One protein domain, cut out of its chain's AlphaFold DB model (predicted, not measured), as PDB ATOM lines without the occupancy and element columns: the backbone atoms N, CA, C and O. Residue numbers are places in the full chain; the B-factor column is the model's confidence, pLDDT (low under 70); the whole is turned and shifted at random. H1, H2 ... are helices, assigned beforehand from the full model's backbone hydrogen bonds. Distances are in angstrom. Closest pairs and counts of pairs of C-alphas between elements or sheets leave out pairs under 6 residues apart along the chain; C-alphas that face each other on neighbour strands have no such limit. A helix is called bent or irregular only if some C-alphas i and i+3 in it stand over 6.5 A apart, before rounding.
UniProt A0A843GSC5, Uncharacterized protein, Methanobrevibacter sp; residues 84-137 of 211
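This is residues 84 to 137 of the 211 residues of an uncharacterized protein of Methanobrevibacter sp (UniProt A0A843GSC5). What is the main shape? Two helical rods, H1 and the arm H2b, lie side by side and run the same way, and a shorter arm, H2a, slants near the end where both begin. The helix H2 folds back sharply on itself between H2a and H2b. What is the make-up? The printed part has 54 residues with two named helices, H1 then H2, and no named strand; its class is all helix. How large is it? It is compact, with a radius of gyration of the C-alphas of 10.7 A, yet elongated, spanning 30 by 18 by 15 A.

Where is the first helix? H1 is residues 84 to 99, 22.9 A from first to last C-alpha, beginning at C-alpha 84 (126.224, 150.019, 191.229). Where is the second? H2 is residues 109 to 135, assigned as one helix by its hydrogen bonds but bent: C-alphas 118 and 121 are 9.5 A apart. Its arms are H2a, residues 109 to 118, and H2b, residues 121 to 135, which is 20.8 A long and ends at C-alpha 135 (113.753, 141.050, 179.982).

How does H1 stand to the arms? H1 and H2b touch, closest at the C-alphas of Val 92 and Tyr 132, 4.7 A apart, at a shallow tilt of 12 degrees, the same way. H1 and H2a are close but not clearly touching, closest at the C-alphas of Leu 89 and Met 109, 7.8 A apart. How do the arms meet? H2b touches H2a with residues 123 to 124 alone, closest at the C-alphas of Leu 116 and Thr 124, 5.7 A apart; they run opposite ways at a steep tilt of 44 degrees. What of the backbones? Every O i to N i+4 pair inside H1, H2a and H2b is within hydrogen-bond range.

How far does it reach? The two C-alphas farthest apart, those of Asp 102 and Gly 120, are 30.9 A apart. Is it whole and confident? The printed part has no cut, and a short link of 9 residues joins H1 to H2. The mean pLDDT of the printed part is 88.8, with residues 103 to 105 under 70.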
ATOM      1  N   GLU A  84     126.131 151.012 192.304       95.50
ATOM      2  CA  GLU A  84     126.224 150.019 191.229       95.50
ATOM      3  C   GLU A  84     124.978 149.120 191.167       95.50
ATOM      4  O   GLU A  84     124.372 148.974 190.104       95.50
ATOM      5  N   VAL A  85     124.503 148.635 192.318       95.56
ATOM      6  CA  VAL A  85     123.309 147.791 192.421       95.56
ATOM      7  C   VAL A  85     122.063 148.600 192.064       95.56
ATOM      8  O   VAL A  85     121.194 148.122 191.333       95.56
ATOM      9  N   LYS A  86     121.982 149.866 192.502       95.31
ATOM     10  CA  LYS A  86     120.895 150.774 192.092       95.31
ATOM     11  C   LYS A  86     120.886 150.995 190.577       95.31
ATOM     12  O   LYS A  86     119.809 151.006 189.978       95.31
ATOM     13  N   ARG A  87     122.054 151.184 189.948       96.75
ATOM     14  CA  ARG A  87     122.182 151.356 188.490       96.75
ATOM     15  C   ARG A  87     121.740 150.096 187.743       96.75
ATOM     16  O   ARG A  87     120.920 150.211 186.831       96.75
ATOM     17  N   ALA A  88     122.192 148.920 188.174       94.56
ATOM     18  CA  ALA A  88     121.779 147.637 187.607       94.56
ATOM     19  C   ALA A  88     120.260 147.417 187.735       94.56
ATOM     20  O   ALA A  88     119.587 147.121 186.748       94.56
ATOM     21  N   LEU A  89     119.685 147.685 188.912       95.06
ATOM     22  CA  LEU A  89     118.240 147.595 189.135       95.06
ATOM     23  C   LEU A  89     117.452 148.519 188.196       95.06
ATOM     24  O   LEU A  89     116.469 148.093 187.589       95.06
ATOM     25  N   ARG A  90     117.887 149.777 188.034       93.94
ATOM     26  CA  ARG A  90     117.247 150.719 187.098       93.94
ATOM     27  C   ARG A  90     117.310 150.213 185.658       93.94
ATOM     28  O   ARG A  90     116.341 150.389 184.923       93.94
ATOM     29  N   LYS A  91     118.423 149.591 185.254       93.62
ATOM     30  CA  LYS A  91     118.599 149.003 183.917       93.62
ATOM     31  C   LYS A  91     117.580 147.883 183.669       93.62
ATOM     32  O   LYS A  91     116.868 147.933 182.669       93.62
ATOM     33  N   VAL A  92     117.435 146.955 184.620       91.88
ATOM     34  CA  VAL A  92     116.425 145.878 184.589       91.88
ATOM     35  C   VAL A  92     115.013 146.457 184.492       91.88
ATOM     36  O   VAL A  92     114.262 146.114 183.584       91.88
ATOM     37  N   GLN A  93     114.657 147.382 185.387       91.56
ATOM     38  CA  GLN A  93     113.315 147.974 185.431       91.56
ATOM     39  C   GLN A  93     112.957 148.726 184.144       91.56
ATOM     40  O   GLN A  93     111.823 148.631 183.679       91.56
ATOM     41  N   ARG A  94     113.906 149.469 183.561       91.50
ATOM     42  CA  ARG A  94     113.699 150.166 182.281       91.50
ATOM     43  C   ARG A  94     113.463 149.187 181.137       91.50
ATOM     44  O   ARG A  94     112.558 149.415 180.343       91.50
ATOM     45  N   SER A  95     114.252 148.116 181.069       90.25
ATOM     46  CA  SER A  95     114.107 147.094 180.029       90.25
ATOM     47  C   SER A  95     112.755 146.384 180.124       90.25
ATOM     48  O   SER A  95     112.006 146.366 179.150       90.25
ATOM     49  N   TRP A  96     112.377 145.939 181.327       88.19
ATOM     50  CA  TRP A  96     111.073 145.325 181.585       88.19
ATOM     51  C   TRP A  96     109.906 146.235 181.207       88.19
ATOM     52  O   TRP A  96     109.021 145.803 180.485       88.19
ATOM     53  N   ARG A  97     109.918 147.510 181.618       87.62
ATOM     54  CA  ARG A  97     108.848 148.455 181.243       87.62
ATOM     55  C   ARG A  97     108.750 148.675 179.736       87.62
ATOM     56  O   ARG A  97     107.658 148.907 179.237       87.62
ATOM     57  N   LYS A  98     109.881 148.639 179.025       88.44
ATOM     58  CA  LYS A  98     109.915 148.811 177.569       88.44
ATOM     59  C   LYS A  98     109.365 147.587 176.833       88.44
ATOM     60  O   LYS A  98     108.737 147.753 175.796       88.44
ATOM     61  N   LYS A  99     109.653 146.379 177.322       82.56
ATOM     62  CA  LYS A  99     109.333 145.116 176.637       82.56
ATOM     63  C   LYS A  99     108.023 144.476 177.100       82.56
ATOM     64  O   LYS A  99     107.375 143.806 176.309       82.56
ATOM     65  N   HIS A 100     107.622 144.721 178.343       78.94
ATOM     66  CA  HIS A 100     106.460 144.114 178.987       78.94
ATOM     67  C   HIS A 100     105.694 145.165 179.812       78.94
ATOM     68  O   HIS A 100     105.769 145.158 181.046       78.94
ATOM     69  N   PRO A 101     104.984 146.102 179.158       76.19
ATOM     70  CA  PRO A 101     104.284 147.189 179.849       76.19
ATOM     71  C   PRO A 101     103.182 146.695 180.800       76.19
ATOM     72  O   PRO A 101     102.947 147.323 181.832       76.19
ATOM     73  N   ASP A 102     102.573 145.544 180.503       76.88
ATOM     74  CA  ASP A 102     101.406 145.025 181.230       76.88
ATOM     75  C   ASP A 102     101.754 144.039 182.359       76.88
ATOM     76  O   ASP A 102     100.914 143.722 183.206       76.88
ATOM     77  N   ILE A 103     103.003 143.565 182.425       68.25
ATOM     78  CA  ILE A 103     103.418 142.563 183.413       68.25
ATOM     79  C   ILE A 103     103.783 143.245 184.739       68.25
ATOM     80  O   ILE A 103     104.776 143.968 184.863       68.25
ATOM     81  N   ARG A 104     102.998 142.957 185.785       58.31
ATOM     82  CA  ARG A 104     103.334 143.301 187.176       58.31
ATOM     83  C   ARG A 104     104.315 142.263 187.726       58.31
ATOM     84  O   ARG A 104     104.036 141.076 187.669       58.31
ATOM     85  N   GLY A 105     105.437 142.702 188.302       60.66
ATOM     86  CA  GLY A 105     106.408 141.776 188.914       60.66
ATOM     87  C   GLY A 105     107.885 142.143 188.774       60.66
ATOM     88  O   GLY A 105     108.741 141.367 189.186       60.66
ATOM     89  N   THR A 106     108.218 143.317 188.227       74.38
ATOM     90  CA  THR A 106     109.619 143.738 188.053       74.38
ATOM     91  C   THR A 106     110.411 143.718 189.361       74.38
ATOM     92  O   THR A 106     109.865 144.037 190.423       74.38
ATOM     93  N   ALA A 107     111.720 143.458 189.267       83.75
ATOM     94  CA  ALA A 107     112.645 143.533 190.395       83.75
ATOM     95  C   ALA A 107     112.418 144.812 191.226       83.75
ATOM     96  O   ALA A 107     112.400 145.932 190.703       83.75
ATOM     97  N   SER A 108     112.218 144.644 192.534       89.25
ATOM     98  CA  SER A 108     111.926 145.739 193.461       89.25
ATOM     99  C   SER A 108     113.122 146.033 194.360       89.25
ATOM    100  O   SER A 108     113.917 145.149 194.678       89.25
ATOM    101  N   MET A 109     113.215 147.271 194.848       91.81
ATOM    102  CA  MET A 109     114.240 147.658 195.824       91.81
ATOM    103  C   MET A 109     114.174 146.800 197.100       91.81
ATOM    104  O   MET A 109     115.198 146.534 197.722       91.81
ATOM    105  N   LYS A 110     112.974 146.344 197.487       90.19
ATOM    106  CA  LYS A 110     112.776 145.446 198.632       90.19
ATOM    107  C   LYS A 110     113.438 144.085 198.391       90.19
ATOM    108  O   LYS A 110     114.171 143.623 199.260       90.19
ATOM    109  N   ASN A 111     113.223 143.487 197.218       88.81
ATOM    110  CA  ASN A 111     113.805 142.189 196.864       88.81
ATOM    111  C   ASN A 111     115.326 142.290 196.725       88.81
ATOM    112  O   ASN A 111     116.037 141.449 197.259       88.81
ATOM    113  N   VAL A 112     115.825 143.364 196.102       93.12
ATOM    114  CA  VAL A 112     117.266 143.622 195.983       93.12
ATOM    115  C   VAL A 112     117.925 143.768 197.350       93.12
ATOM    116  O   VAL A 112     118.967 143.175 197.575       93.12
ATOM    117  N   ARG A 113     117.319 144.502 198.291       93.00
ATOM    118  CA  ARG A 113     117.857 144.610 199.660       93.00
ATOM    119  C   ARG A 113     117.896 143.265 200.373       93.00
ATOM    120  O   ARG A 113     118.864 142.986 201.067       93.00
ATOM    121  N   TRP A 114     116.847 142.457 200.227       91.38
ATOM    122  CA  TRP A 114     116.830 141.113 200.797       91.38
ATOM    123  C   TRP A 114     117.946 140.252 200.197       91.38
ATOM    124  O   TRP A 114     118.726 139.677 200.946       91.38
ATOM    125  N   TYR A 115     118.078 140.241 198.869       92.81
ATOM    126  CA  TYR A 115     119.082 139.446 198.164       92.81
ATOM    127  C   TYR A 115     120.509 139.902 198.494       92.81
ATOM    128  O   TYR A 115     121.349 139.081 198.847       92.81
ATOM    129  N   LEU A 116     120.749 141.216 198.499       93.56
ATOM    130  CA  LEU A 116     122.021 141.830 198.882       93.56
ATOM    131  C   LEU A 116     122.437 141.453 200.303       93.56
ATOM    132  O   LEU A 116     123.608 141.188 200.549       93.56
ATOM    133  N   ARG A 117     121.486 141.411 201.242       92.38
ATOM    134  CA  ARG A 117     121.752 140.993 202.622       92.38
ATOM    135  C   ARG A 117     122.111 139.511 202.724       92.38
ATOM    136  O   ARG A 117     122.893 139.149 203.592       92.38
ATOM    137  N   THR A 118     121.489 138.673 201.902       94.25
ATOM    138  CA  THR A 118     121.621 137.213 201.983       94.25
ATOM    139  C   THR A 118     122.853 136.700 201.236       94.25
ATOM    140  O   THR A 118     123.525 135.809 201.740       94.25
ATOM    141  N   TYR A 119     123.160 137.264 200.066       94.69
ATOM    142  CA  TYR A 119     124.164 136.725 199.137       94.69
ATOM    143  C   TYR A 119     125.287 137.711 198.789       94.69
ATOM    144  O   TYR A 119     126.239 137.345 198.107       94.69
ATOM    145  N   GLY A 120     125.193 138.965 199.235       94.31
ATOM    146  CA  GLY A 120     126.190 139.990 198.940       94.31
ATOM    147  C   GLY A 120     126.042 140.636 197.561       94.31
ATOM    148  O   GLY A 120     125.120 140.361 196.785       94.31
ATOM    149  N   THR A 121     126.938 141.583 197.284       94.00
ATOM    150  CA  THR A 121     126.863 142.478 196.120       94.00
ATOM    151  C   THR A 121     127.028 141.739 194.800       94.00
ATOM    152  O   THR A 121     126.212 141.923 193.900       94.00
ATOM    153  N   GLU A 122     128.044 140.887 194.688       95.19
ATOM    154  CA  GLU A 122     128.386 140.204 193.439       95.19
ATOM    155  C   GLU A 122     127.241 139.311 192.948       95.19
ATOM    156  O   GLU A 122     126.740 139.494 191.837       95.19
ATOM    157  N   ALA A 123     126.728 138.439 193.820       93.56
ATOM    158  CA  ALA A 123     125.575 137.597 193.514       93.56
ATOM    159  C   ALA A 123     124.336 138.431 193.142       93.56
ATOM    160  O   ALA A 123     123.572 138.070 192.245       93.56
ATOM    161  N   THR A 124     124.131 139.580 193.799       94.25
ATOM    162  CA  THR A 124     123.023 140.492 193.470       94.25
ATOM    163  C   THR A 124     123.163 141.060 192.062       94.25
ATOM    164  O   THR A 124     122.183 141.107 191.318       94.25
ATOM    165  N   LEU A 125     124.366 141.490 191.679       95.31
ATOM    166  CA  LEU A 125     124.638 142.008 190.341       95.31
ATOM    167  C   LEU A 125     124.451 140.923 189.278       95.31
ATOM    168  O   LEU A 125     123.796 141.188 188.271       95.31
ATOM    169  N   GLN A 126     124.925 139.701 189.530       93.38
ATOM    170  CA  GLN A 126     124.707 138.558 188.638       93.38
ATOM    171  C   GLN A 126     123.211 138.238 188.479       93.38
ATOM    172  O   GLN A 126     122.724 138.074 187.362       93.38
ATOM    173  N   SER A 127     122.447 138.217 189.576       91.69
ATOM    174  CA  SER A 127     120.993 138.004 189.546       91.69
ATOM    175  C   SER A 127     120.258 139.089 188.743       91.69
ATOM    176  O   SER A 127     119.349 138.798 187.954       91.69
ATOM    177  N   LEU A 128     120.675 140.349 188.896       93.69
ATOM    178  CA  LEU A 128     120.135 141.467 188.124       93.69
ATOM    179  C   LEU A 128     120.525 141.385 186.643       93.69
ATOM    180  O   LEU A 128     119.679 141.686 185.804       93.69
ATOM    181  N   ASP A 129     121.739 140.954 186.302       92.06
ATOM    182  CA  ASP A 129     122.146 140.756 184.904       92.06
ATOM    183  C   ASP A 129     121.336 139.639 184.234       92.06
ATOM    184  O   ASP A 129     120.780 139.854 183.155       92.06
ATOM    185  N   LYS A 130     121.146 138.499 184.917       88.25
ATOM    186  CA  LYS A 130     120.250 137.422 184.457       88.25
ATOM    187  C   LYS A 130     118.839 137.959 184.191       88.25
ATOM    188  O   LYS A 130     118.279 137.755 183.117       88.25
ATOM    189  N   SER A 131     118.293 138.730 185.134       88.94
ATOM    190  CA  SER A 131     116.968 139.355 184.996       88.94
ATOM    191  C   SER A 131     116.898 140.373 183.853       88.94
ATOM    192  O   SER A 131     115.852 140.530 183.219       88.94
ATOM    193  N   TYR A 132     117.991 141.099 183.600       90.75
ATOM    194  CA  TYR A 132     118.091 142.041 182.492       90.75
ATOM    195  C   TYR A 132     118.062 141.302 181.156       90.75
ATOM    196  O   TYR A 132     117.235 141.640 180.315       90.75
ATOM    197  N   ARG A 133     118.896 140.275 180.975       88.94
ATOM    198  CA  ARG A 133     118.923 139.465 179.747       88.94
ATOM    199  C   ARG A 133     117.563 138.849 179.450       88.94
ATOM    200  O   ARG A 133     117.060 139.009 178.340       88.94
ATOM    201  N   TYR A 134     116.931 138.276 180.470       87.31
ATOM    202  CA  TYR A 134     115.596 137.702 180.335       87.31
ATOM    203  C   TYR A 134     114.564 138.734 179.875       87.31
ATOM    204  O   TYR A 134     113.810 138.506 178.936       87.31
ATOM    205  N   SER A 135     114.616 139.948 180.431       85.88
ATOM    206  CA  SER A 135     113.753 141.050 179.982       85.88
ATOM    207  C   SER A 135     113.979 141.486 178.530       85.88
ATOM    208  O   SER A 135     113.150 142.197 177.969       85.88
ATOM    209  N   GLN A 136     115.117 141.128 177.926       86.56
ATOM    210  CA  GLN A 136     115.404 141.376 176.512       86.56
ATOM    211  C   GLN A 136     114.914 140.240 175.596       86.56
ATOM    212  O   GLN A 136     115.083 140.348 174.379       86.56
ATOM    213  N   GLY A 137     114.301 139.195 176.160       88.06
ATOM    214  CA  GLY A 137     113.859 137.992 175.454       88.06
ATOM    215  C   GLY A 137     114.964 136.953 175.266       88.06
ATOM    216  O   GLY A 137     114.842 136.106 174.386       88.06
TER     217      GLY A 137